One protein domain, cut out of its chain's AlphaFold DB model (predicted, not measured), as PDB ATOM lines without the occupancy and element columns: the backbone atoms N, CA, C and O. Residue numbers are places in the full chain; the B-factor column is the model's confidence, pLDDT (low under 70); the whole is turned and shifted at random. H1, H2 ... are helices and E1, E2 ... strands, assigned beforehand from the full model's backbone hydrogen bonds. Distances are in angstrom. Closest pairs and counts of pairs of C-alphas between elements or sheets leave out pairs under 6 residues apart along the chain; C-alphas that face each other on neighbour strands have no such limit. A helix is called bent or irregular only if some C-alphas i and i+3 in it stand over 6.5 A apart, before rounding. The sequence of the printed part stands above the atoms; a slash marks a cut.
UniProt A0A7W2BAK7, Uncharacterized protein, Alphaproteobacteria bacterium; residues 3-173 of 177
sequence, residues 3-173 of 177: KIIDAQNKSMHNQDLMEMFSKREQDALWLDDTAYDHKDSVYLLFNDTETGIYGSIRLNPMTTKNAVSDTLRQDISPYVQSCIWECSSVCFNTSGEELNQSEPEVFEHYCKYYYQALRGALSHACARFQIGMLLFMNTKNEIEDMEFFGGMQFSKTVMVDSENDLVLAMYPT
ATOM      1  N   LYS A   3     -39.383 -31.761  23.742       95.75
ATOM      2  CA  LYS A   3     -39.538 -32.522  24.986       95.75
ATOM      3  C   LYS A   3     -38.300 -33.401  25.188       95.75
ATOM      4  O   LYS A   3     -37.865 -34.059  24.246       95.75
ATOM      5  N   ILE A   4     -37.765 -33.447  26.409       96.75
ATOM      6  CA  ILE A   4     -36.653 -34.336  26.784       96.75
ATOM      7  C   ILE A   4     -37.215 -35.496  27.597       96.75
ATOM      8  O   ILE A   4     -37.743 -35.287  28.693       96.75
ATOM      9  N   ILE A   5     -37.097 -36.705  27.057       96.88
ATOM     10  CA  ILE A   5     -37.619 -37.930  27.656       96.88
ATOM     11  C   ILE A   5     -36.450 -38.814  28.079       96.88
ATOM     12  O   ILE A   5     -35.696 -39.305  27.244       96.88
ATOM     13  N   ASP A   6     -36.307 -39.032  29.378       95.75
ATOM     14  CA  ASP A   6     -35.252 -39.835  29.989       95.75
ATOM     15  C   ASP A   6     -35.836 -40.936  30.884       95.75
ATOM     16  O   ASP A   6     -37.050 -41.086  31.026       95.75
ATOM     17  N   ALA A   7     -34.972 -41.734  31.512       93.06
ATOM     18  CA  ALA A   7     -35.401 -42.834  32.373       93.06
ATOM     19  C   ALA A   7     -36.361 -42.417  33.508       93.06
ATOM     20  O   ALA A   7     -37.139 -43.250  33.970       93.06
ATOM     21  N   GLN A   8     -36.339 -41.154  33.952       94.38
ATOM     22  CA  GLN A   8     -37.162 -40.679  35.065       94.38
ATOM     23  C   GLN A   8     -38.595 -40.351  34.638       94.38
ATOM     24  O   GLN A   8     -39.511 -40.492  35.446       94.38
ATOM     25  N   ASN A   9     -38.804 -39.919  33.390       95.31
ATOM     26  CA  ASN A   9     -40.120 -39.507  32.890       95.31
ATOM     27  C   ASN A   9     -40.660 -40.372  31.735       95.31
ATOM     28  O   ASN A   9     -41.797 -40.160  31.318       95.31
ATOM     29  N   LYS A  10     -39.913 -41.381  31.260       92.56
ATOM     30  CA  LYS A  10     -40.326 -42.308  30.186       92.56
ATOM     31  C   LYS A  10     -41.759 -42.824  30.338       92.56
ATOM     32  O   LYS A  10     -42.530 -42.749  29.389       92.56
ATOM     33  N   SER A  11     -42.144 -43.271  31.537       93.00
ATOM     34  CA  SER A  11     -43.483 -43.823  31.799       93.00
ATOM     35  C   SER A  11     -44.619 -42.816  31.591       93.00
ATOM     36  O   SER A  11     -45.721 -43.208  31.207       93.00
ATOM     37  N   MET A  12     -44.358 -41.523  31.799       95.69
ATOM     38  CA  MET A  12     -45.320 -40.445  31.554       95.69
ATOM     39  C   MET A  12     -45.472 -40.130  30.062       95.69
ATOM     40  O   MET A  12     -46.466 -39.529  29.662       95.69
ATOM     41  N   HIS A  13     -44.506 -40.551  29.245       94.94
ATOM     42  CA  HIS A  13     -44.414 -40.263  27.818       94.94
ATOM     43  C   HIS A  13     -44.539 -41.520  26.947       94.94
ATOM     44  O   HIS A  13     -44.142 -41.502  25.786       94.94
ATOM     45  N   ASN A  14     -45.121 -42.609  27.463       92.19
ATOM     46  CA  ASN A  14     -45.266 -43.860  26.710       92.19
ATOM     47  C   ASN A  14     -45.977 -43.664  25.361       92.19
ATOM     48  O   ASN A  14     -45.533 -44.216  24.361       92.19
ATOM     49  N   GLN A  15     -47.038 -42.852  25.316       93.06
ATOM     50  CA  GLN A  15     -47.753 -42.572  24.067       93.06
ATOM     51  C   GLN A  15     -46.883 -41.788  23.072       93.06
ATOM     52  O   GLN A  15     -46.838 -42.148  21.900       93.06
ATOM     53  N   ASP A  16     -46.162 -40.763  23.551       91.75
ATOM     54  CA  ASP A  16     -45.236 -39.967  22.734       91.75
ATOM     55  C   ASP A  16     -44.125 -40.869  22.140       91.75
ATOM     56  O   ASP A  16     -43.766 -40.744  20.970       91.75
ATOM     57  N   LEU A  17     -43.596 -41.809  22.934       90.88
ATOM     58  CA  LEU A  17     -42.556 -42.751  22.505       90.88
ATOM     59  C   LEU A  17     -43.083 -43.792  21.512       90.88
ATOM     60  O   LEU A  17     -42.412 -44.071  20.526       90.88
ATOM     61  N   MET A  18     -44.275 -44.349  21.741       90.00
ATOM     62  CA  MET A  18     -44.901 -45.283  20.798       90.00
ATOM     63  C   MET A  18     -45.128 -44.632  19.432       90.00
ATOM     64  O   MET A  18     -44.842 -45.245  18.407       90.00
ATOM     65  N   GLU A  19     -45.605 -43.386  19.414       88.38
ATOM     66  CA  GLU A  19     -45.766 -42.629  18.172       88.38
ATOM     67  C   GLU A  19     -44.414 -42.385  17.488       88.38
ATOM     68  O   GLU A  19     -44.303 -42.563  16.276       88.38
ATOM     69  N   MET A  20     -43.373 -42.042  18.256       89.62
ATOM     70  CA  MET A  20     -42.023 -41.870  17.717       89.62
ATOM     71  C   MET A  20     -41.491 -43.132  17.052       89.62
ATOM     72  O   MET A  20     -41.039 -43.066  15.911       89.62
ATOM     73  N   PHE A  21     -41.528 -44.267  17.750       87.31
ATOM     74  CA  PHE A  21     -41.026 -45.522  17.198       87.31
ATOM     75  C   PHE A  21     -41.808 -45.926  15.947       87.31
ATOM     76  O   PHE A  21     -41.197 -46.260  14.939       87.31
ATOM     77  N   SER A  22     -43.138 -45.777  15.961       84.75
ATOM     78  CA  SER A  22     -43.965 -46.081  14.791       84.75
ATOM     79  C   SER A  22     -43.632 -45.209  13.576       84.75
ATOM     80  O   SER A  22     -43.630 -45.720  12.460       84.75
ATOM     81  N   LYS A  23     -43.341 -43.915  13.768       81.88
ATOM     82  CA  LYS A  23     -42.923 -43.018  12.675       81.88
ATOM     83  C   LYS A  23     -41.531 -43.369  12.148       81.88
ATOM     84  O   LYS A  23     -41.338 -43.434  10.942       81.88
ATOM     85  N   ARG A  24     -40.581 -43.683  13.036       78.81
ATOM     86  CA  ARG A  24     -39.231 -44.124  12.638       78.81
ATOM     87  C   ARG A  24     -39.252 -45.412  11.822       78.81
ATOM     88  O   ARG A  24     -38.508 -45.515  10.859       78.81
ATOM     89  N   GLU A  25     -40.104 -46.372  12.181       76.88
ATOM     90  CA  GLU A  25     -40.266 -47.621  11.422       76.88
ATOM     91  C   GLU A  25     -40.785 -47.386   9.995       76.88
ATOM     92  O   GLU A  25     -40.433 -48.137   9.089       76.88
ATOM     93  N   GLN A  26     -41.601 -46.349   9.781       71.75
ATOM     94  CA  GLN A  26     -42.094 -45.976   8.449       71.75
ATOM     95  C   GLN A  26     -41.000 -45.310   7.601       71.75
ATOM     96  O   GLN A  26     -40.924 -45.572   6.402       71.75
ATOM     97  N   ASP A  27     -40.136 -44.515   8.238       64.50
ATOM     98  CA  ASP A  27     -39.057 -43.753   7.593       64.50
ATOM     99  C   ASP A  27     -37.739 -44.550   7.453       64.50
ATOM    100  O   ASP A  27     -36.772 -44.050   6.874       64.50
ATOM    101  N   ALA A  28     -37.662 -45.776   7.991       58.66
ATOM    102  CA  ALA A  28     -36.430 -46.562   8.102       58.66
ATOM    103  C   ALA A  28     -35.857 -46.986   6.734       58.66
ATOM    104  O   ALA A  28     -36.066 -48.099   6.252       58.66
ATOM    105  N   LEU A  29     -35.075 -46.093   6.124       53.50
ATOM    106  CA  LEU A  29     -34.283 -46.351   4.920       53.50
ATOM    107  C   LEU A  29     -32.987 -47.131   5.212       53.50
ATOM    108  O   LEU A  29     -32.418 -47.700   4.282       53.50
ATOM    109  N   TRP A  30     -32.525 -47.214   6.468       46.53
ATOM    110  CA  TRP A  30     -31.261 -47.880   6.815       46.53
ATOM    111  C   TRP A  30     -31.267 -48.525   8.207       46.53
ATOM    112  O   TRP A  30     -31.525 -47.843   9.190       46.53
ATOM    113  N   LEU A  31     -30.862 -49.806   8.244       50.66
ATOM    114  CA  LEU A  31     -30.446 -50.627   9.397       50.66
ATOM    115  C   LEU A  31     -31.444 -50.752  10.565       50.66
ATOM    116  O   LEU A  31     -32.333 -49.941  10.774       50.66
ATOM    117  N   ASP A  32     -31.304 -51.831  11.332       58.47
ATOM    118  CA  ASP A  32     -32.087 -52.107  12.541       58.47
ATOM    119  C   ASP A  32     -31.716 -51.110  13.660       58.47
ATOM    120  O   ASP A  32     -31.026 -51.441  14.625       58.47
ATOM    121  N   ASP A  33     -32.117 -49.846  13.489       68.75
ATOM    122  CA  ASP A  33     -31.803 -48.718  14.373       68.75
ATOM    123  C   ASP A  33     -32.358 -48.933  15.791       68.75
ATOM    124  O   ASP A  33     -31.865 -48.356  16.763       68.75
ATOM    125  N   THR A  34     -33.325 -49.844  15.940       74.31
ATOM    126  CA  THR A  34     -33.902 -50.226  17.235       74.31
ATOM    127  C   THR A  34     -32.924 -50.983  18.135       74.31
ATOM    128  O   THR A  34     -33.062 -50.969  19.360       74.31
ATOM    129  N   ALA A  35     -31.869 -51.580  17.568       82.88
ATOM    130  CA  ALA A  35     -30.857 -52.324  18.321       82.88
ATOM    131  C   ALA A  35     -30.071 -51.462  19.332       82.88
ATOM    132  O   ALA A  35     -29.393 -52.006  20.212       82.88
ATOM    133  N   TYR A  36     -30.153 -50.133  19.216       88.88
ATOM    134  CA  TYR A  36     -29.507 -49.175  20.117       88.88
ATOM    135  C   TYR A  36     -30.498 -48.392  20.996       88.88
ATOM    136  O   TYR A  36     -30.103 -47.419  21.646       88.88
ATOM    137  N   ASP A  37     -31.772 -48.795  21.036       89.81
ATOM    138  CA  ASP A  37     -32.748 -48.268  21.990       89.81
ATOM    139  C   ASP A  37     -32.599 -48.971  23.344       89.81
ATOM    140  O   ASP A  37     -32.995 -50.120  23.548       89.81
ATOM    141  N   HIS A  38     -32.035 -48.254  24.312       90.62
ATOM    142  CA  HIS A  38     -31.749 -48.760  25.649       90.62
ATOM    143  C   HIS A  38     -32.691 -48.179  26.698       90.62
ATOM    144  O   HIS A  38     -33.317 -47.118  26.556       90.62
ATOM    145  N   LYS A  39     -32.719 -48.846  27.856       89.88
ATOM    146  CA  LYS A  39     -33.393 -48.324  29.053       89.88
ATOM    147  C   LYS A  39     -32.866 -46.934  29.450       89.88
ATOM    148  O   LYS A  39     -33.655 -46.103  29.896       89.88
ATOM    149  N   ASP A  40     -31.582 -46.670  29.206       90.50
ATOM    150  CA  ASP A  40     -30.888 -45.434  29.587       90.50
ATOM    151  C   ASP A  40     -30.829 -44.402  28.446       90.50
ATOM    152  O   ASP A  40     -30.376 -43.282  28.667       90.50
ATOM    153  N   SER A  41     -31.335 -44.734  27.250       95.00
ATOM    154  CA  SER A  41     -31.423 -43.780  26.139       95.00
ATOM    155  C   SER A  41     -32.281 -42.583  26.521       95.00
ATOM    156  O   SER A  41     -33.356 -42.744  27.114       95.00
ATOM    157  N   VAL A  42     -31.831 -41.398  26.128       97.12
ATOM    158  CA  VAL A  42     -32.598 -40.159  26.231       97.12
ATOM    159  C   VAL A  42     -33.121 -39.807  24.845       97.12
ATOM    160  O   VAL A  42     -32.380 -39.855  23.869       97.12
ATOM    161  N   TYR A  43     -34.392 -39.438  24.753       96.62
ATOM    162  CA  TYR A  43     -35.025 -39.042  23.502       96.62
ATOM    163  C   TYR A  43     -35.364 -37.558  23.538       96.62
ATOM    164  O   TYR A  43     -35.917 -37.058  24.521       96.62
ATOM    165  N   LEU A  44     -35.046 -36.849  22.459       97.00
ATOM    166  CA  LEU A  44     -35.520 -35.491  22.229       97.00
ATOM    167  C   LEU A  44     -36.638 -35.571  21.198       97.00
ATOM    168  O   LEU A  44     -36.398 -36.015  20.079       97.00
ATOM    169  N   LEU A  45     -37.845 -35.153  21.571       95.50
ATOM    170  CA  LEU A  45     -39.008 -35.167  20.687       95.50
ATOM    171  C   LEU A  45     -39.472 -33.760  20.356       95.50
ATOM    172  O   LEU A  45     -39.736 -32.961  21.253       95.50
ATOM    173  N   PHE A  46     -39.642 -33.490  19.071       94.31
ATOM    174  CA  PHE A  46     -40.267 -32.288  18.554       94.31
ATOM    175  C   PHE A  46     -41.573 -32.670  17.866       94.31
ATOM    176  O   PHE A  46     -41.589 -33.481  16.948       94.31
ATOM    177  N   ASN A  47     -42.674 -32.096  18.330       91.56
ATOM    178  CA  ASN A  47     -43.972 -32.253  17.693       91.56
ATOM    179  C   ASN A  47     -44.663 -30.893  17.726       91.56
ATOM    180  O   ASN A  47     -45.020 -30.405  18.801       91.56
ATOM    181  N   ASP A  48     -44.766 -30.265  16.563       90.44
ATOM    182  CA  ASP A  48     -45.386 -28.965  16.371       90.44
ATOM    183  C   ASP A  48     -46.575 -29.141  15.426       90.44
ATOM    184  O   ASP A  48     -46.436 -29.244  14.210       90.44
ATOM    185  N   THR A  49     -47.767 -29.223  16.015       86.94
ATOM    186  CA  THR A  49     -49.009 -29.489  15.283       86.94
ATOM    187  C   THR A  49     -49.467 -28.310  14.430       86.94
ATOM    188  O   THR A  49     -50.286 -28.508  13.541       86.94
ATOM    189  N   GLU A  50     -48.991 -27.091  14.710       87.69
ATOM    190  CA  GLU A  50     -49.346 -25.898  13.930       87.69
ATOM    191  C   GLU A  50     -48.594 -25.880  12.600       87.69
ATOM    192  O   GLU A  50     -49.178 -25.597  11.557       87.69
ATOM    193  N   THR A  51     -47.306 -26.221  12.639       85.81
ATOM    194  CA  THR A  51     -46.443 -26.299  11.449       85.81
ATOM    195  C   THR A  51     -46.438 -27.683  10.795       85.81
ATOM    196  O   THR A  51     -45.930 -27.837   9.687       85.81
ATOM    197  N   GLY A  52     -46.981 -28.699  11.469       86.62
ATOM    198  CA  GLY A  52     -46.942 -30.092  11.015       86.62
ATOM    199  C   GLY A  52     -45.546 -30.719  11.080       86.62
ATOM    200  O   GLY A  52     -45.312 -31.755  10.457       86.62
ATOM    201  N   ILE A  53     -44.610 -30.097  11.807       89.00
ATOM    202  CA  ILE A  53     -43.240 -30.587  11.946       89.00
ATOM    203  C   ILE A  53     -43.191 -31.649  13.038       89.00
ATOM    204  O   ILE A  53     -43.566 -31.426  14.194       89.00
ATOM    205  N   TYR A  54     -42.617 -32.785  12.676       89.38
ATOM    206  CA  TYR A  54     -42.236 -33.841  13.583       89.38
ATOM    207  C   TYR A  54     -40.723 -34.049  13.520       89.38
ATOM    208  O   TYR A  54     -40.114 -34.027  12.456       89.38
ATOM    209  N   GLY A  55     -40.100 -34.285  14.665       90.69
ATOM    210  CA  GLY A  55     -38.715 -34.707  14.689       90.69
ATOM    211  C   GLY A  55     -38.356 -35.441  15.960       90.69
ATOM    212  O   GLY A  55     -38.992 -35.291  17.008       90.69
ATOM    213  N   SER A  56     -37.329 -36.270  15.863       92.38
ATOM    214  CA  SER A  56     -36.839 -37.034  17.000       92.38
ATOM    215  C   SER A  56     -35.333 -37.216  16.929       92.38
ATOM    216  O   SER A  56     -34.758 -37.224  15.848       92.38
ATOM    217  N   ILE A  57     -34.701 -37.344  18.091       94.06
ATOM    218  CA  ILE A  57     -33.280 -37.659  18.246       94.06
ATOM    219  C   ILE A  57     -33.142 -38.636  19.408       94.06
ATOM    220  O   ILE A  57     -33.858 -38.518  20.406       94.06
ATOM    221  N   ARG A  58     -32.210 -39.584  19.297       95.12
ATOM    222  CA  ARG A  58     -31.775 -40.433  20.407       95.12
ATOM    223  C   ARG A  58     -30.383 -40.017  20.874       95.12
ATOM    224  O   ARG A  58     -29.498 -39.765  20.063       95.12
ATOM    225  N   LEU A  59     -30.201 -39.976  22.188       96.25
ATOM    226  CA  LEU A  59     -28.922 -39.780  22.851       96.25
ATOM    227  C   LEU A  59     -28.590 -41.019  23.682       96.25
ATOM    228  O   LEU A  59     -29.397 -41.441  24.518       96.25
ATOM    229  N   ASN A  60     -27.395 -41.563  23.485       94.94
ATOM    230  CA  ASN A  60     -26.897 -42.733  24.201       94.94
ATOM    231  C   ASN A  60     -25.533 -42.438  24.835       94.94
ATOM    232  O   ASN A  60     -24.658 -41.903  24.153       94.94
ATOM    233  N   PRO A  61     -25.288 -42.815  26.100       92.88
ATOM    234  CA  PRO A  61     -23.938 -42.791  26.653       92.88
ATOM    235  C   PRO A  61     -22.996 -43.689  25.842       92.88
ATOM    236  O   PRO A  61     -23.371 -44.793  25.453       92.88
ATOM    237  N   MET A  62     -21.732 -43.291  25.668       90.56
ATOM    238  CA  MET A  62     -20.744 -44.160  25.005       90.56
ATOM    239  C   MET A  62     -20.413 -45.437  25.796       90.56
ATOM    240  O   MET A  62     -19.767 -46.337  25.269       90.56
ATOM    241  N   THR A  63     -20.852 -45.529  27.054       87.81
ATOM    242  CA  THR A  63     -20.735 -46.728  27.897       87.81
ATOM    243  C   THR A  63     -21.784 -47.798  27.582       87.81
ATOM    244  O   THR A  63     -21.658 -48.927  28.057       87.81
ATOM    245  N   THR A  64     -22.813 -47.474  26.791       88.44
ATOM    246  CA  THR A  64     -23.772 -48.447  26.256       88.44
ATOM    247  C   THR A  64     -23.456 -48.750  24.799       88.44
ATOM    248  O   THR A  64     -22.852 -47.936  24.102       88.44
ATOM    249  N   LYS A  65     -23.896 -49.915  24.313       87.12
ATOM    250  CA  LYS A  65     -23.737 -50.288  22.904       87.12
ATOM    251  C   LYS A  65     -24.409 -49.244  22.004       87.12
ATOM    252  O   LYS A  65     -25.583 -48.949  22.196       87.12
ATOM    253  N   ASN A  66     -23.689 -48.707  21.032       88.25
ATOM    254  CA  ASN A  66     -24.190 -47.682  20.116       88.25
ATOM    255  C   ASN A  66     -23.518 -47.793  18.737       88.25
ATOM    256  O   ASN A  66     -22.512 -48.499  18.592       88.25
ATOM    257  N   ALA A  67     -24.052 -47.103  17.731       84.88
ATOM    258  CA  ALA A  67     -23.617 -47.250  16.346       84.88
ATOM    259  C   ALA A  67     -22.167 -46.776  16.148       84.88
ATOM    260  O   ALA A  67     -21.399 -47.401  15.410       84.88
ATOM    261  N   VAL A  68     -21.751 -45.726  16.866       85.06
ATOM    262  CA  VAL A  68     -20.365 -45.231  16.848       85.06
ATOM    263  C   VAL A  68     -19.399 -46.278  17.411       85.06
ATOM    264  O   VAL A  68     -18.373 -46.563  16.794       85.06
ATOM    265  N   SER A  69     -19.724 -46.880  18.559       82.81
ATOM    266  CA  SER A  69     -18.892 -47.912  19.191       82.81
ATOM    267  C   SER A  69     -18.774 -49.182  18.341       82.81
ATOM    268  O   SER A  69     -17.680 -49.745  18.241       82.81
ATOM    269  N   ASP A  70     -19.856 -49.586  17.667       82.94
ATOM    270  CA  ASP A  70     -19.876 -50.753  16.778       82.94
ATOM    271  C   ASP A  70     -19.056 -50.503  15.498       82.94
ATOM    272  O   ASP A  70     -18.354 -51.402  15.021       82.94
ATOM    273  N   THR A  71     -19.100 -49.275  14.971       78.56
ATOM    274  CA  THR A  71     -18.411 -48.891  13.729       78.56
ATOM    275  C   THR A  71     -16.919 -48.667  13.945       78.56
ATOM    276  O   THR A  71     -16.094 -49.219  13.217       78.56
ATOM    277  N   LEU A  72     -16.544 -47.876  14.953       73.12
ATOM    278  CA  LEU A  72     -15.146 -47.500  15.161       73.12
ATOM    279  C   LEU A  72     -14.309 -48.639  15.756       73.12
ATOM    280  O   LEU A  72     -13.101 -48.660  15.533       73.12
ATOM    281  N   ARG A  73     -14.913 -49.582  16.499       66.56
ATOM    282  CA  ARG A  73     -14.208 -50.670  17.215       66.56
ATOM    283  C   ARG A  73     -12.976 -50.182  18.005       66.56
ATOM    284  O   ARG A  73     -11.981 -50.896  18.106       66.56
ATOM    285  N   GLN A  74     -13.010 -48.947  18.511       63.78
ATOM    286  CA  GLN A  74     -11.883 -48.333  19.217       63.78
ATOM    287  C   GLN A  74     -12.021 -48.497  20.731       63.78
ATOM    288  O   GLN A  74     -13.085 -48.246  21.298       63.78
ATOM    289  N   ASP A  75     -10.906 -48.821  21.386       63.34
ATOM    290  CA  ASP A  75     -10.774 -48.791  22.842       63.34
ATOM    291  C   ASP A  75     -10.678 -47.335  23.329       63.34
ATOM    292  O   ASP A  75      -9.598 -46.772  23.521       63.34
ATOM    293  N   ILE A  76     -11.831 -46.694  23.511       67.62
ATOM    294  CA  ILE A  76     -11.921 -45.398  24.192       67.62
ATOM    295  C   ILE A  76     -11.848 -45.655  25.702       67.62
ATOM    296  O   ILE A  76     -12.550 -46.514  26.228       67.62
ATOM    297  N   SER A  77     -11.014 -44.899  26.424       69.19
ATOM    298  CA  SER A  77     -10.913 -45.010  27.888       69.19
ATOM    299  C   SER A  77     -12.291 -44.867  28.564       69.19
ATOM    300  O   SER A  77     -13.008 -43.916  28.241       69.19
ATOM    301  N   PRO A  78     -12.646 -45.707  29.560       71.06
ATOM    302  CA  PRO A  78     -13.938 -45.633  30.252       71.06
ATOM    303  C   PRO A  78     -14.243 -44.262  30.873       71.06
ATOM    304  O   PRO A  78     -15.392 -43.832  30.917       71.06
ATOM    305  N   TYR A  79     -13.209 -43.546  31.331       66.94
ATOM    306  CA  TYR A  79     -13.369 -42.195  31.872       66.94
ATOM    307  C   TYR A  79     -13.844 -41.216  30.793       66.94
ATOM    308  O   TYR A  79     -14.784 -40.456  31.006       66.94
ATOM    309  N   VAL A  80     -13.242 -41.294  29.607       72.25
ATOM    310  CA  VAL A  80     -13.611 -40.479  28.445       72.25
ATOM    311  C   VAL A  80     -14.998 -40.880  27.932       72.25
ATOM    312  O   VAL A  80     -15.793 -40.016  27.592       72.25
ATOM    313  N   GLN A  81     -15.351 -42.168  27.967       76.25
ATOM    314  CA  GLN A  81     -16.691 -42.630  27.585       76.25
ATOM    315  C   GLN A  81     -17.810 -42.071  28.477       76.25
ATOM    316  O   GLN A  81     -18.942 -41.959  28.023       76.25
ATOM    317  N   SER A  82     -17.525 -41.711  29.732       82.62
ATOM    318  CA  SER A  82     -18.564 -41.244  30.660       82.62
ATOM    319  C   SER A  82     -19.105 -39.841  30.344       82.62
ATOM    320  O   SER A  82     -20.244 -39.540  30.692       82.62
ATOM    321  N   CYS A  83     -18.320 -38.998  29.662       87.00
ATOM    322  CA  CYS A  83     -18.711 -37.637  29.281       87.00
ATOM    323  C   CYS A  83     -19.010 -37.483  27.782       87.00
ATOM    324  O   CYS A  83     -19.340 -36.384  27.334       87.00
ATOM    325  N   ILE A  84     -18.910 -38.564  27.007       91.19
ATOM    326  CA  ILE A  84     -19.190 -38.574  25.570       91.19
ATOM    327  C   ILE A  84     -20.451 -39.383  25.320       91.19
ATOM    328  O   ILE A  84     -20.614 -40.484  25.847       91.19
ATOM    329  N   TRP A  85     -21.355 -38.822  24.526       94.62
ATOM    330  CA  TRP A  85     -22.606 -39.469  24.161       94.62
ATOM    331  C   TRP A  85     -22.744 -39.509  22.641       94.62
ATOM    332  O   TRP A  85     -22.351 -38.577  21.943       94.62
ATOM    333  N   GLU A  86     -23.299 -40.595  22.123       93.88
ATOM    334  CA  GLU A  86     -23.779 -40.674  20.750       93.88
ATOM    335  C   GLU A  86     -25.082 -39.877  20.621       93.88
ATOM    336  O   GLU A  86     -25.953 -39.939  21.491       93.88
ATOM    337  N   CYS A  87     -25.211 -39.161  19.510       94.56
ATOM    338  CA  CYS A  87     -26.441 -38.595  18.994       94.56
ATOM    339  C   CYS A  87     -26.789 -39.295  17.672       94.56
ATOM    340  O   CYS A  87     -26.048 -39.179  16.691       94.56
ATOM    341  N   SER A  88     -27.899 -40.029  17.649       91.31
ATOM    342  CA  SER A  88     -28.333 -40.837  16.507       91.31
ATOM    343  C   SER A  88     -29.811 -40.625  16.191       91.31
ATOM    344  O   SER A  88     -30.544 -39.967  16.940       91.31
ATOM    345  N   SER A  89     -30.260 -41.249  15.098       87.31
ATOM    346  CA  SER A  89     -31.677 -41.319  14.724       87.31
ATOM    347  C   SER A  89     -32.301 -39.927  14.602       87.31
ATOM    348  O   SER A  89     -33.411 -39.695  15.089       87.31
ATOM    349  N   VAL A  90     -31.536 -38.984  14.035       87.69
ATOM    350  CA  VAL A  90     -32.003 -37.622  13.784       87.69
ATOM    351  C   VAL A  90     -33.040 -37.701  12.677       87.69
ATOM    352  O   VAL A  90     -32.729 -38.010  11.538       87.69
ATOM    353  N   CYS A  91     -34.287 -37.445  13.035       86.06
ATOM    354  CA  CYS A  91     -35.419 -37.476  12.128       86.06
ATOM    355  C   CYS A  91     -36.027 -36.078  12.075       86.06
ATOM    356  O   CYS A  91     -36.273 -35.470  13.119       86.06
ATOM    357  N   PHE A  92     -36.267 -35.590  10.865       87.19
ATOM    358  CA  PHE A  92     -37.057 -34.401  10.583       87.19
ATOM    359  C   PHE A  92     -38.053 -34.775   9.495       87.19
ATOM    360  O   PHE A  92     -37.662 -35.157   8.397       87.19
ATOM    361  N   ASN A  93     -39.333 -34.686   9.824       83.94
ATOM    362  CA  ASN A  93     -40.425 -35.020   8.932       83.94
ATOM    363  C   ASN A  93     -41.442 -33.873   8.980       83.94
ATOM    364  O   ASN A  93     -41.738 -33.320  10.044       83.94
ATOM    365  N   THR A  94     -41.960 -33.485   7.824       80.31
ATOM    366  CA  THR A  94     -43.039 -32.507   7.716       80.31
ATOM    367  C   THR A  94     -44.213 -33.198   7.051       80.31
ATOM    368  O   THR A  94     -44.044 -33.998   6.136       80.31
ATOM    369  N   SER A  95     -45.436 -32.872   7.462       66.69
ATOM    370  CA  SER A  95     -46.655 -33.457   6.887       66.69
ATOM    371  C   SER A  95     -46.892 -33.140   5.394       66.69
ATOM    372  O   SER A  95     -47.966 -33.434   4.876       66.69
ATOM    373  N   GLY A  96     -45.926 -32.535   4.700       60.22
ATOM    374  CA  GLY A  96     -45.971 -32.259   3.273       60.22
ATOM    375  C   GLY A  96     -44.593 -32.434   2.649       60.22
ATOM    376  O   GLY A  96     -43.869 -31.457   2.489       60.22
ATOM    377  N   GLU A  97     -44.253 -33.656   2.236       58.69
ATOM    378  CA  GLU A  97     -43.069 -33.923   1.400       58.69
ATOM    379  C   GLU A  97     -43.079 -33.083   0.102       58.69
ATOM    380  O   GLU A  97     -42.030 -32.764  -0.458       58.69
ATOM    381  N   GLU A  98     -44.263 -32.637  -0.337       62.00
ATOM    382  CA  GLU A  98     -44.453 -31.735  -1.479       62.00
ATOM    383  C   GLU A  98     -43.952 -30.296  -1.228       62.00
ATOM    384  O   GLU A  98     -43.621 -29.600  -2.190       62.00
ATOM    385  N   LEU A  99     -43.828 -29.854   0.033       66.69
ATOM    386  CA  LEU A  99     -43.485 -28.464   0.385       66.69
ATOM    387  C   LEU A  99     -42.097 -28.043  -0.102       66.69
ATOM    388  O   LEU A  99     -41.912 -26.892  -0.482       66.69
ATOM    389  N   ASN A 100     -41.124 -28.958  -0.133       68.88
ATOM    390  CA  ASN A 100     -39.777 -28.639  -0.615       68.88
ATOM    391  C   ASN A 100     -39.783 -28.254  -2.110       68.88
ATOM    392  O   ASN A 100     -38.982 -27.435  -2.556       68.88
ATOM    393  N   GLN A 101     -40.713 -28.810  -2.895       71.38
ATOM    394  CA  GLN A 101     -40.814 -28.531  -4.330       71.38
ATOM    395  C   GLN A 101     -41.777 -27.383  -4.644       71.38
ATOM    396  O   GLN A 101     -41.523 -26.617  -5.574       71.38
ATOM    397  N   SER A 102     -42.880 -27.263  -3.899       79.06
ATOM    398  CA  SER A 102     -43.900 -26.239  -4.143       79.06
ATOM    399  C   SER A 102     -43.590 -24.897  -3.472       79.06
ATOM    400  O   SER A 102     -43.895 -23.853  -4.050       79.06
ATOM    401  N   GLU A 103     -42.973 -24.907  -2.286       85.06
ATOM    402  CA  GLU A 103     -42.769 -23.732  -1.424       85.06
ATOM    403  C   GLU A 103     -41.398 -23.774  -0.704       85.06
ATOM    404  O   GLU A 103     -41.326 -23.864   0.528       85.06
ATOM    405  N   PRO A 104     -40.275 -23.674  -1.442       85.38
ATOM    406  CA  PRO A 104     -38.931 -23.894  -0.895       85.38
ATOM    407  C   PRO A 104     -38.552 -22.922   0.233       85.38
ATOM    408  O   PRO A 104     -37.867 -23.309   1.176       85.38
ATOM    409  N   GLU A 105     -39.026 -21.672   0.189       89.25
ATOM    410  CA  GLU A 105     -38.755 -20.678   1.240       89.25
ATOM    411  C   GLU A 105     -39.432 -21.037   2.574       89.25
ATOM    412  O   GLU A 105     -38.870 -20.805   3.648       89.25
ATOM    413  N   VAL A 106     -40.629 -21.634   2.517       89.00
ATOM    414  CA  VAL A 106     -41.364 -22.098   3.704       89.00
ATOM    415  C   VAL A 106     -40.677 -23.325   4.290       89.00
ATOM    416  O   VAL A 106     -40.460 -23.394   5.500       89.00
ATOM    417  N   PHE A 107     -40.266 -24.259   3.432       88.88
ATOM    418  CA  PHE A 107     -39.499 -25.424   3.854       88.88
ATOM    419  C   PHE A 107     -38.179 -25.022   4.529       88.88
ATOM    420  O   PHE A 107     -37.892 -25.469   5.639       88.88
ATOM    421  N   GLU A 108     -37.421 -24.097   3.932       90.25
ATOM    422  CA  GLU A 108     -36.180 -23.577   4.516       90.25
ATOM    423  C   GLU A 108     -36.420 -22.926   5.889       90.25
ATOM    424  O   GLU A 108     -35.641 -23.112   6.831       90.25
ATOM    425  N   HIS A 109     -37.520 -22.176   6.032       92.44
ATOM    426  CA  HIS A 109     -37.927 -21.601   7.310       92.44
ATOM    427  C   HIS A 109     -38.187 -22.683   8.370       92.44
ATOM    428  O   HIS A 109     -37.723 -22.547   9.505       92.44
ATOM    429  N   TYR A 110     -38.861 -23.776   8.005       92.06
ATOM    430  CA  TYR A 110     -39.109 -24.910   8.899       92.06
ATOM    431  C   TYR A 110     -37.829 -25.647   9.288       92.06
ATOM    432  O   TYR A 110     -37.645 -25.934  10.473       92.06
ATOM    433  N   CYS A 111     -36.907 -25.868   8.350       91.56
ATOM    434  CA  CYS A 111     -35.591 -26.431   8.654       91.56
ATOM    435  C   CYS A 111     -34.841 -25.557   9.670       91.56
ATOM    436  O   CYS A 111     -34.376 -26.058  10.695       91.56
ATOM    437  N   LYS A 112     -34.779 -24.236   9.448       93.94
ATOM    438  CA  LYS A 112     -34.155 -23.289  10.393       93.94
ATOM    439  C   LYS A 112     -34.802 -23.352  11.769       93.94
ATOM    440  O   LYS A 112     -34.096 -23.474  12.768       93.94
ATOM    441  N   TYR A 113     -36.128 -23.292  11.826       94.12
ATOM    442  CA  TYR A 113     -36.874 -23.352  13.079       94.12
ATOM    443  C   TYR A 113     -36.590 -24.651  13.850       94.12
ATOM    444  O   TYR A 113     -36.257 -24.605  15.038       94.12
ATOM    445  N   TYR A 114     -36.633 -25.797  13.167       94.38
ATOM    446  CA  TYR A 114     -36.342 -27.101  13.751       94.38
ATOM    447  C   TYR A 114     -34.899 -27.210  14.259       94.38
ATOM    448  O   TYR A 114     -34.683 -27.502  15.438       94.38
ATOM    449  N   TYR A 115     -33.899 -26.936  13.414       94.50
ATOM    450  CA  TYR A 115     -32.490 -27.118  13.773       94.50
ATOM    451  C   TYR A 115     -32.010 -26.121  14.839       94.50
ATOM    452  O   TYR A 115     -31.180 -26.465  15.685       94.50
ATOM    453  N   GLN A 116     -32.567 -24.908  14.884       94.06
ATOM    454  CA  GLN A 116     -32.307 -23.972  15.983       94.06
ATOM    455  C   GLN A 116     -32.917 -24.461  17.301       94.06
ATOM    456  O   GLN A 116     -32.255 -24.413  18.345       94.06
ATOM    457  N   ALA A 117     -34.149 -24.981  17.266       94.56
ATOM    458  CA  ALA A 117     -34.762 -25.603  18.434       94.56
ATOM    459  C   ALA A 117     -33.968 -26.836  18.893       94.56
ATOM    460  O   ALA A 117     -33.794 -27.032  20.100       94.56
ATOM    461  N   LEU A 118     -33.435 -27.620  17.951       94.94
ATOM    462  CA  LEU A 118     -32.606 -28.789  18.226       94.94
ATOM    463  C   LEU A 118     -31.318 -28.391  18.936       94.94
ATOM    464  O   LEU A 118     -31.003 -28.935  19.991       94.94
ATOM    465  N   ARG A 119     -30.600 -27.389  18.423       93.81
ATOM    466  CA  ARG A 119     -29.391 -26.870  19.072       93.81
ATOM    467  C   ARG A 119     -29.658 -26.443  20.517       93.81
ATOM    468  O   ARG A 119     -28.854 -26.742  21.407       93.81
ATOM    469  N   GLY A 120     -30.781 -25.768  20.767       93.44
ATOM    470  CA  GLY A 120     -31.212 -25.400  22.118       93.44
ATOM    471  C   GLY A 120     -31.477 -26.622  23.005       93.44
ATOM    472  O   GLY A 120     -30.995 -26.680  24.137       93.44
ATOM    473  N   ALA A 121     -32.179 -27.625  22.475       95.25
ATOM    474  CA  ALA A 121     -32.496 -28.867  23.176       95.25
ATOM    475  C   ALA A 121     -31.248 -29.695  23.515       95.25
ATOM    476  O   ALA A 121     -31.106 -30.141  24.651       95.25
ATOM    477  N   LEU A 122     -30.320 -29.841  22.565       95.19
ATOM    478  CA  LEU A 122     -29.037 -30.513  22.775       95.19
ATOM    479  C   LEU A 122     -28.220 -29.788  23.839       95.19
ATOM    480  O   LEU A 122     -27.704 -30.434  24.741       95.19
ATOM    481  N   SER A 123     -28.160 -28.455  23.797       93.12
ATOM    482  CA  SER A 123     -27.448 -27.672  24.816       93.12
ATOM    483  C   SER A 123     -28.039 -27.896  26.214       93.12
ATOM    484  O   SER A 123     -27.301 -28.110  27.175       93.12
ATOM    485  N   HIS A 124     -29.372 -27.917  26.329       93.88
ATOM    486  CA  HIS A 124     -30.050 -28.205  27.593       93.88
ATOM    487  C   HIS A 124     -29.803 -29.643  28.070       93.88
ATOM    488  O   HIS A 124     -29.524 -29.856  29.249       93.88
ATOM    489  N   ALA A 125     -29.872 -30.629  27.172       94.50
ATOM    490  CA  ALA A 125     -29.569 -32.021  27.488       94.50
ATOM    491  C   ALA A 125     -28.115 -32.177  27.957       94.50
ATOM    492  O   ALA A 125     -27.865 -32.810  28.981       94.50
ATOM    493  N   CYS A 126     -27.164 -31.534  27.280       94.25
ATOM    494  CA  CYS A 126     -25.754 -31.592  27.648       94.25
ATOM    495  C   CYS A 126     -25.501 -31.030  29.047       94.25
ATOM    496  O   CYS A 126     -24.824 -31.673  29.846       94.25
ATOM    497  N   ALA A 127     -26.109 -29.888  29.383       92.81
ATOM    498  CA  ALA A 127     -26.031 -29.329  30.728       92.81
ATOM    499  C   ALA A 127     -26.679 -30.253  31.778       92.81
ATOM    500  O   ALA A 127     -26.093 -30.504  32.830       92.81
ATOM    501  N   ARG A 128     -27.869 -30.795  31.485       93.44
ATOM    502  CA  ARG A 128     -28.626 -31.670  32.397       93.44
ATOM    503  C   ARG A 128     -27.897 -32.978  32.709       93.44
ATOM    504  O   ARG A 128     -27.933 -33.424  33.852       93.44
ATOM    505  N   PHE A 129     -27.265 -33.589  31.710       93.06
ATOM    506  CA  PHE A 129     -26.624 -34.903  31.826       93.06
ATOM    507  C   PHE A 129     -25.091 -34.830  31.892       93.06
ATOM    508  O   PHE A 129     -24.436 -35.864  31.822       93.06
ATOM    509  N   GLN A 130     -24.520 -33.626  32.041       92.50
ATOM    510  CA  GLN A 130     -23.070 -33.384  32.101       92.50
ATOM    511  C   GLN A 130     -22.306 -33.982  30.905       92.50
ATOM    512  O   GLN A 130     -21.199 -34.503  31.040       92.50
ATOM    513  N   ILE A 131     -22.910 -33.910  29.718       93.12
ATOM    514  CA  ILE A 131     -22.307 -34.382  28.468       93.12
ATOM    515  C   ILE A 131     -21.278 -33.340  28.042       93.12
ATOM    516  O   ILE A 131     -21.637 -32.178  27.883       93.12
ATOM    517  N   GLY A 132     -20.021 -33.746  27.868       91.62
ATOM    518  CA  GLY A 132     -18.930 -32.891  27.393       91.62
ATOM    519  C   GLY A 132     -18.779 -32.877  25.868       91.62
ATOM    520  O   GLY A 132     -18.218 -31.941  25.293       91.62
ATOM    521  N   MET A 133     -19.264 -33.922  25.196       92.94
ATOM    522  CA  MET A 133     -19.209 -34.038  23.742       92.94
ATOM    523  C   MET A 133     -20.316 -34.945  23.213       92.94
ATOM    524  O   MET A 133     -20.576 -36.011  23.772       92.94
ATOM    525  N   LEU A 134     -20.913 -34.538  22.096       94.50
ATOM    526  CA  LEU A 134     -21.823 -35.369  21.317       94.50
ATOM    527  C   LEU A 134     -21.133 -35.865  20.042       94.50
ATOM    528  O   LEU A 134     -20.500 -35.080  19.334       94.50
ATOM    529  N   LEU A 135     -21.271 -37.154  19.750       92.75
ATOM    530  CA  LEU A 135     -20.797 -37.787  18.522       92.75
ATOM    531  C   LEU A 135     -21.974 -38.072  17.599       92.75
ATOM    532  O   LEU A 135     -22.940 -38.700  18.013       92.75
ATOM    533  N   PHE A 136     -21.868 -37.648  16.349       91.88
ATOM    534  CA  PHE A 136     -22.860 -37.883  15.309       91.88
ATOM    535  C   PHE A 136     -22.217 -38.739  14.229       91.88
ATOM    536  O   PHE A 136     -21.143 -38.394  13.734       91.88
ATOM    537  N   MET A 137     -22.870 -39.833  13.859       87.69
ATOM    538  CA  MET A 137     -22.496 -40.645  12.707       87.69
ATOM    539  C   MET A 137     -23.661 -40.615  11.729       87.69
ATOM    540  O   MET A 137     -24.616 -41.367  11.881       87.69
ATOM    541  N   ASN A 138     -23.589 -39.686  10.784       85.88
ATOM    542  CA  ASN A 138     -24.662 -39.374   9.843       85.88
ATOM    543  C   ASN A 138     -24.073 -39.133   8.454       85.88
ATOM    544  O   ASN A 138     -22.848 -39.087   8.282       85.88
ATOM    545  N   THR A 139     -24.940 -38.949   7.465       85.00
ATOM    546  CA  THR A 139     -24.503 -38.522   6.138       85.00
ATOM    547  C   THR A 139     -23.903 -37.119   6.201       85.00
ATOM    548  O   THR A 139     -24.257 -36.286   7.044       85.00
ATOM    549  N   LYS A 140     -22.986 -36.827   5.278       86.38
ATOM    550  CA  LYS A 140     -22.404 -35.489   5.141       86.38
ATOM    551  C   LYS A 140     -23.469 -34.389   5.009       86.38
ATOM    552  O   LYS A 140     -23.324 -33.354   5.655       86.38
ATOM    553  N   ASN A 141     -24.527 -34.634   4.234       86.50
ATOM    554  CA  ASN A 141     -25.600 -33.663   3.993       86.50
ATOM    555  C   ASN A 141     -26.348 -33.305   5.285       86.50
ATOM    556  O   ASN A 141     -26.546 -32.131   5.565       86.50
ATOM    557  N   GLU A 142     -26.684 -34.289   6.123       87.50
ATOM    558  CA  GLU A 142     -27.365 -34.030   7.402       87.50
ATOM    559  C   GLU A 142     -26.500 -33.194   8.356       87.50
ATOM    560  O   GLU A 142     -26.998 -32.308   9.053       87.50
ATOM    561  N   ILE A 143     -25.187 -33.455   8.394       90.50
ATOM    562  CA  ILE A 143     -24.256 -32.640   9.187       90.50
ATOM    563  C   ILE A 143     -24.187 -31.210   8.637       90.50
ATOM    564  O   ILE A 143     -24.172 -30.261   9.418       90.50
ATOM    565  N   GLU A 144     -24.145 -31.040   7.315       91.00
ATOM    566  CA  GLU A 144     -24.151 -29.720   6.674       91.00
ATOM    567  C   GLU A 144     -25.451 -28.951   6.954       91.00
ATOM    568  O   GLU A 144     -25.385 -27.765   7.276       91.00
ATOM    569  N   ASP A 145     -26.607 -29.617   6.957       90.50
ATOM    570  CA  ASP A 145     -27.893 -29.017   7.329       90.50
ATOM    571  C   ASP A 145     -27.905 -28.544   8.789       90.50
ATOM    572  O   ASP A 145     -28.328 -27.421   9.087       90.50
ATOM    573  N   MET A 146     -27.387 -29.355   9.717       92.75
ATOM    574  CA  MET A 146     -27.265 -28.969  11.129       92.75
ATOM    575  C   MET A 146     -26.358 -27.744  11.324       92.75
ATOM    576  O   MET A 146     -26.636 -26.885  12.171       92.75
ATOM    577  N   GLU A 147     -25.279 -27.628  10.548       92.31
ATOM    578  CA  GLU A 147     -24.400 -26.453  10.572       92.31
ATOM    579  C   GLU A 147     -25.070 -25.227   9.958       92.31
ATOM    580  O   GLU A 147     -25.083 -24.158  10.570       92.31
ATOM    581  N   PHE A 148     -25.649 -25.378   8.767       91.75
ATOM    582  CA  PHE A 148     -26.210 -24.276   7.999       91.75
ATOM    583  C   PHE A 148     -27.490 -23.723   8.634       91.75
ATOM    584  O   PHE A 148     -27.594 -22.521   8.885       91.75
ATOM    585  N   PHE A 149     -28.451 -24.591   8.951       90.62
ATOM    586  CA  PHE A 149     -29.741 -24.191   9.512       90.62
ATOM    587  C   PHE A 149     -29.699 -24.021  11.032       90.62
ATOM    588  O   PHE A 149     -30.311 -23.095  11.569       90.62
ATOM    589  N   GLY A 150     -28.973 -24.896  11.732       89.88
ATOM    590  CA  GLY A 150     -28.876 -24.878  13.195       89.88
ATOM    591  C   GLY A 150     -27.789 -23.957  13.746       89.88
ATOM    592  O   GLY A 150     -27.808 -23.612  14.934       89.88
ATOM    593  N   GLY A 151     -26.822 -23.551  12.918       90.50
ATOM    594  CA  GLY A 151     -25.637 -22.828  13.379       90.50
ATOM    595  C   GLY A 151     -24.795 -23.653  14.356       90.50
ATOM    596  O   GLY A 151     -24.180 -23.089  15.265       90.50
ATOM    597  N   MET A 152     -24.846 -24.985  14.247       90.75
ATOM    598  CA  MET A 152     -24.000 -25.898  15.013       90.75
ATOM    599  C   MET A 152     -22.584 -25.894  14.422       90.75
ATOM    600  O   MET A 152     -22.404 -25.605  13.246       90.75
ATOM    601  N   GLN A 153     -21.564 -26.159  15.237       90.69
ATOM    602  CA  GLN A 153     -20.173 -26.205  14.781       90.69
ATOM    603  C   GLN A 153     -19.573 -27.550  15.157       90.69
ATOM    604  O   GLN A 153     -19.469 -27.862  16.344       90.69
ATOM    605  N   PHE A 154     -19.175 -28.332  14.155       89.25
ATOM    606  CA  PHE A 154     -18.612 -29.657  14.375       89.25
ATOM    607  C   PHE A 154     -17.119 -29.698  14.058       89.25
ATOM    608  O   PHE A 154     -16.645 -29.125  13.079       89.25
ATOM    609  N   SER A 155     -16.373 -30.459  14.856       87.75
ATOM    610  CA  SER A 155     -15.078 -30.994  14.433       87.75
ATOM    611  C   SER A 155     -15.325 -32.324  13.728       87.75
ATOM    612  O   SER A 155     -15.879 -33.240  14.329       87.75
ATOM    613  N   LYS A 156     -14.966 -32.435  12.447       81.38
ATOM    614  CA  LYS A 156     -15.324 -33.590  11.608       81.38
ATOM    615  C   LYS A 156     -14.108 -34.466  11.330       81.38
ATOM    616  O   LYS A 156     -13.051 -33.954  10.964       81.38
ATOM    617  N   THR A 157     -14.294 -35.778  11.413       73.31
ATOM    618  CA  THR A 157     -13.361 -36.775  10.884       73.31
ATOM    619  C   THR A 157     -14.091 -37.550   9.794       73.31
ATOM    620  O   THR A 157     -15.102 -38.202  10.059       73.31
ATOM    621  N   VAL A 158     -13.609 -37.457   8.553       63.69
ATOM    622  CA  VAL A 158     -14.199 -38.193   7.427       63.69
ATOM    623  C   VAL A 158     -13.934 -39.681   7.634       63.69
ATOM    624  O   VAL A 158     -12.776 -40.092   7.727       63.69
ATOM    625  N   MET A 159     -14.997 -40.478   7.705       63.03
ATOM    626  CA  MET A 159     -14.888 -41.929   7.640       63.03
ATOM    627  C   MET A 159     -15.048 -42.316   6.176       63.03
ATOM    628  O   MET A 159     -16.072 -42.037   5.564       63.03
ATOM    629  N   VAL A 160     -13.999 -42.872   5.573       50.19
ATOM    630  CA  VAL A 160     -14.057 -43.268   4.164       50.19
ATOM    631  C   VAL A 160     -14.813 -44.587   4.080       50.19
ATOM    632  O   VAL A 160     -14.209 -45.651   4.181       50.19
ATOM    633  N   ASP A 161     -16.129 -44.507   3.911       54.56
ATOM    634  CA  ASP A 161     -16.904 -45.576   3.294       54.56
ATOM    635  C   ASP A 161     -17.358 -45.082   1.918       54.56
ATOM    636  O   ASP A 161     -18.095 -44.102   1.801       54.56
ATOM    637  N   SER A 162     -16.827 -45.708   0.868       45.72
ATOM    638  CA  SER A 162     -16.898 -45.244  -0.523       45.72
ATOM    639  C   SER A 162     -18.300 -45.277  -1.138       45.72
ATOM    640  O   SER A 162     -18.456 -44.861  -2.283       45.72
ATOM    641  N   GLU A 163     -19.298 -45.773  -0.405       56.56
ATOM    642  CA  GLU A 163     -20.668 -45.931  -0.897       56.56
ATOM    643  C   GLU A 163     -21.693 -44.998  -0.221       56.56
ATOM    644  O   GLU A 163     -22.726 -44.744  -0.834       56.56
ATOM    645  N   ASN A 164     -21.422 -44.441   0.974       58.38
ATOM    646  CA  ASN A 164     -22.462 -43.778   1.794       58.38
ATOM    647  C   ASN A 164     -22.121 -42.381   2.365       58.38
ATOM    648  O   ASN A 164     -22.931 -41.837   3.112       58.38
ATOM    649  N   ASP A 165     -20.960 -41.784   2.051       73.56
ATOM    650  CA  ASP A 165     -20.568 -40.427   2.504       73.56
ATOM    651  C   ASP A 165     -20.828 -40.162   4.011       73.56
ATOM    652  O   ASP A 165     -21.261 -39.079   4.426       73.56
ATOM    653  N   LEU A 166     -20.573 -41.171   4.852       78.12
ATOM    654  CA  LEU A 166     -20.758 -41.084   6.301       78.12
ATOM    655  C   LEU A 166     -19.637 -40.268   6.952       78.12
ATOM    656  O   LEU A 166     -18.448 -40.441   6.679       78.12
ATOM    657  N   VAL A 167     -20.012 -39.394   7.880       85.50
ATOM    658  CA  VAL A 167     -19.079 -38.542   8.618       85.50
ATOM    659  C   VAL A 167     -19.255 -38.773  10.109       85.50
ATOM    660  O   VAL A 167     -20.374 -38.758  10.620       85.50
ATOM    661  N   LEU A 168     -18.134 -38.927  10.818       87.75
ATOM    662  CA  LEU A 168     -18.116 -38.790  12.268       87.75
ATOM    663  C   LEU A 168     -17.915 -37.311  12.609       87.75
ATOM    664  O   LEU A 168     -16.836 -36.748  12.398       87.75
ATOM    665  N   ALA A 169     -18.954 -36.679  13.136       90.19
ATOM    666  CA  ALA A 169     -18.940 -35.281  13.539       90.19
ATOM    667  C   ALA A 169     -18.999 -35.163  15.068       90.19
ATOM    668  O   ALA A 169     -19.839 -35.765  15.731       90.19
ATOM    669  N   MET A 170     -18.089 -34.373  15.631       92.31
ATOM    670  CA  MET A 170     -17.982 -34.117  17.065       92.31
ATOM    671  C   MET A 170     -18.527 -32.727  17.368       92.31
ATOM    672  O   MET A 170     -18.000 -31.733  16.864       92.31
ATOM    673  N   TYR A 171     -19.552 -32.650  18.209       91.12
ATOM    674  CA  TYR A 171     -20.111 -31.396  18.703       91.12
ATOM    675  C   TYR A 171     -19.659 -31.177  20.154       91.12
ATOM    676  O   TYR A 171     -20.186 -31.829  21.064       91.12
ATOM    677  N   PRO A 172     -18.656 -30.311  20.397       87.25
ATOM    678  CA  PRO A 172     -18.226 -29.991  21.750       87.25
ATOM    679  C   PRO A 172     -19.314 -29.177  22.448       87.25
ATOM    680  O   PRO A 172     -19.891 -28.258  21.866       87.25
ATOM    681  N   THR A 173     -19.587 -29.487  23.710       82.12
ATOM    682  CA  THR A 173     -20.620 -28.776  24.465       82.12
ATOM    683  C   THR A 173     -20.032 -27.481  25.020       82.12
ATOM    684  O   THR A 173     -19.117 -27.543  25.850       82.12
TER     685      THR A 173
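This is residues 3 to 173 of the 177 residues of an uncharacterized protein of Alphaproteobacteria bacterium (UniProt A0A7W2BAK7). A twisted sheet of seven strands curls round the long helix H6, which packs on one face together with H7, while H1 and the short H3 cover parts of the other face, making three layers, helices on both faces of a sheet. The short H5 and the start of H6 reach beyond the sheet, where residues 101 to 106 stick out. The printed part has 171 residues, running E1 H1 H2 E2 E3 H3 H4 E4 H5 H6 E5 H7 E6 E7, class mixed. The sheet, E1 E2 E3 E4 E5 E7 E6, is mixed. The whole is compact, with a radius of gyration of the C-alphas of 15.8 A, and spans 49 by 41 by 29 A.

Find C-alpha 3 at (-39.538, -32.522, 24.986), where E1, residues 3 to 5, begins. Next in the sheet come E2, 42 to 48, E3, 53 to 61 and 27.2 A long, E4, 84 to 94 and 30.4 A, E5, 133 to 139, E7, 166 to 172, and E6, 155 to 158. From C-alpha 104 at (-38.931, -23.894, -0.895), H6 runs 36.7 A to residue 129. Look also for H1, 10 to 27 and 22.7 A, H2, 33 to 36, H3, 67 to 72, H4, 78 to 83, H5, 99 to 102, and H7, 140 to 150. H1 is irregular, with C-alphas 12 and 15 8.2 A apart, and has a kink of 46 degrees near residue 17.

Hairpin E2 and E3 is antiparallel, with N 44 and O 57 2.9 A apart; E4 and E5 are parallel, with N 87 and O 135 at 2.8 A. E4, H5 H6, E5 form a strand-helix-strand unit, two parallel neighbour strands with helices between them along the chain, with a right-handed crossover; E5, H7, E6 form a split one, with E7 between its strands in the sheet, also with a right-handed crossover. H6 is on the sheet, its closest C-alphas to E2 being Ala 121 and Leu 44, 7.3 A. H6 and H7 touch, about perpendicular at 87 degrees, closest at C-alphas 115 and 150, 4.3 A. H1, on the opposite face, has a height over the sheet of 9.4 A; H3 is on the same face as H1. H2 and H4 only graze the sheet. H5 and H6 touch only at the corner. Every O i to N i+4 pair is within hydrogen-bond range in H3, H6 and H7, 12 of 14 in H1 and 1 of 2 in H4; H2 and H5 are too short for one.

C-alphas 79 and 102, the two farthest apart, are 49.8 A apart. The printed part has no cut and no long link. Confidence is under 70 at residues 27 to 33, 73 to 77, 79, 95 to 100 and 158 to 164.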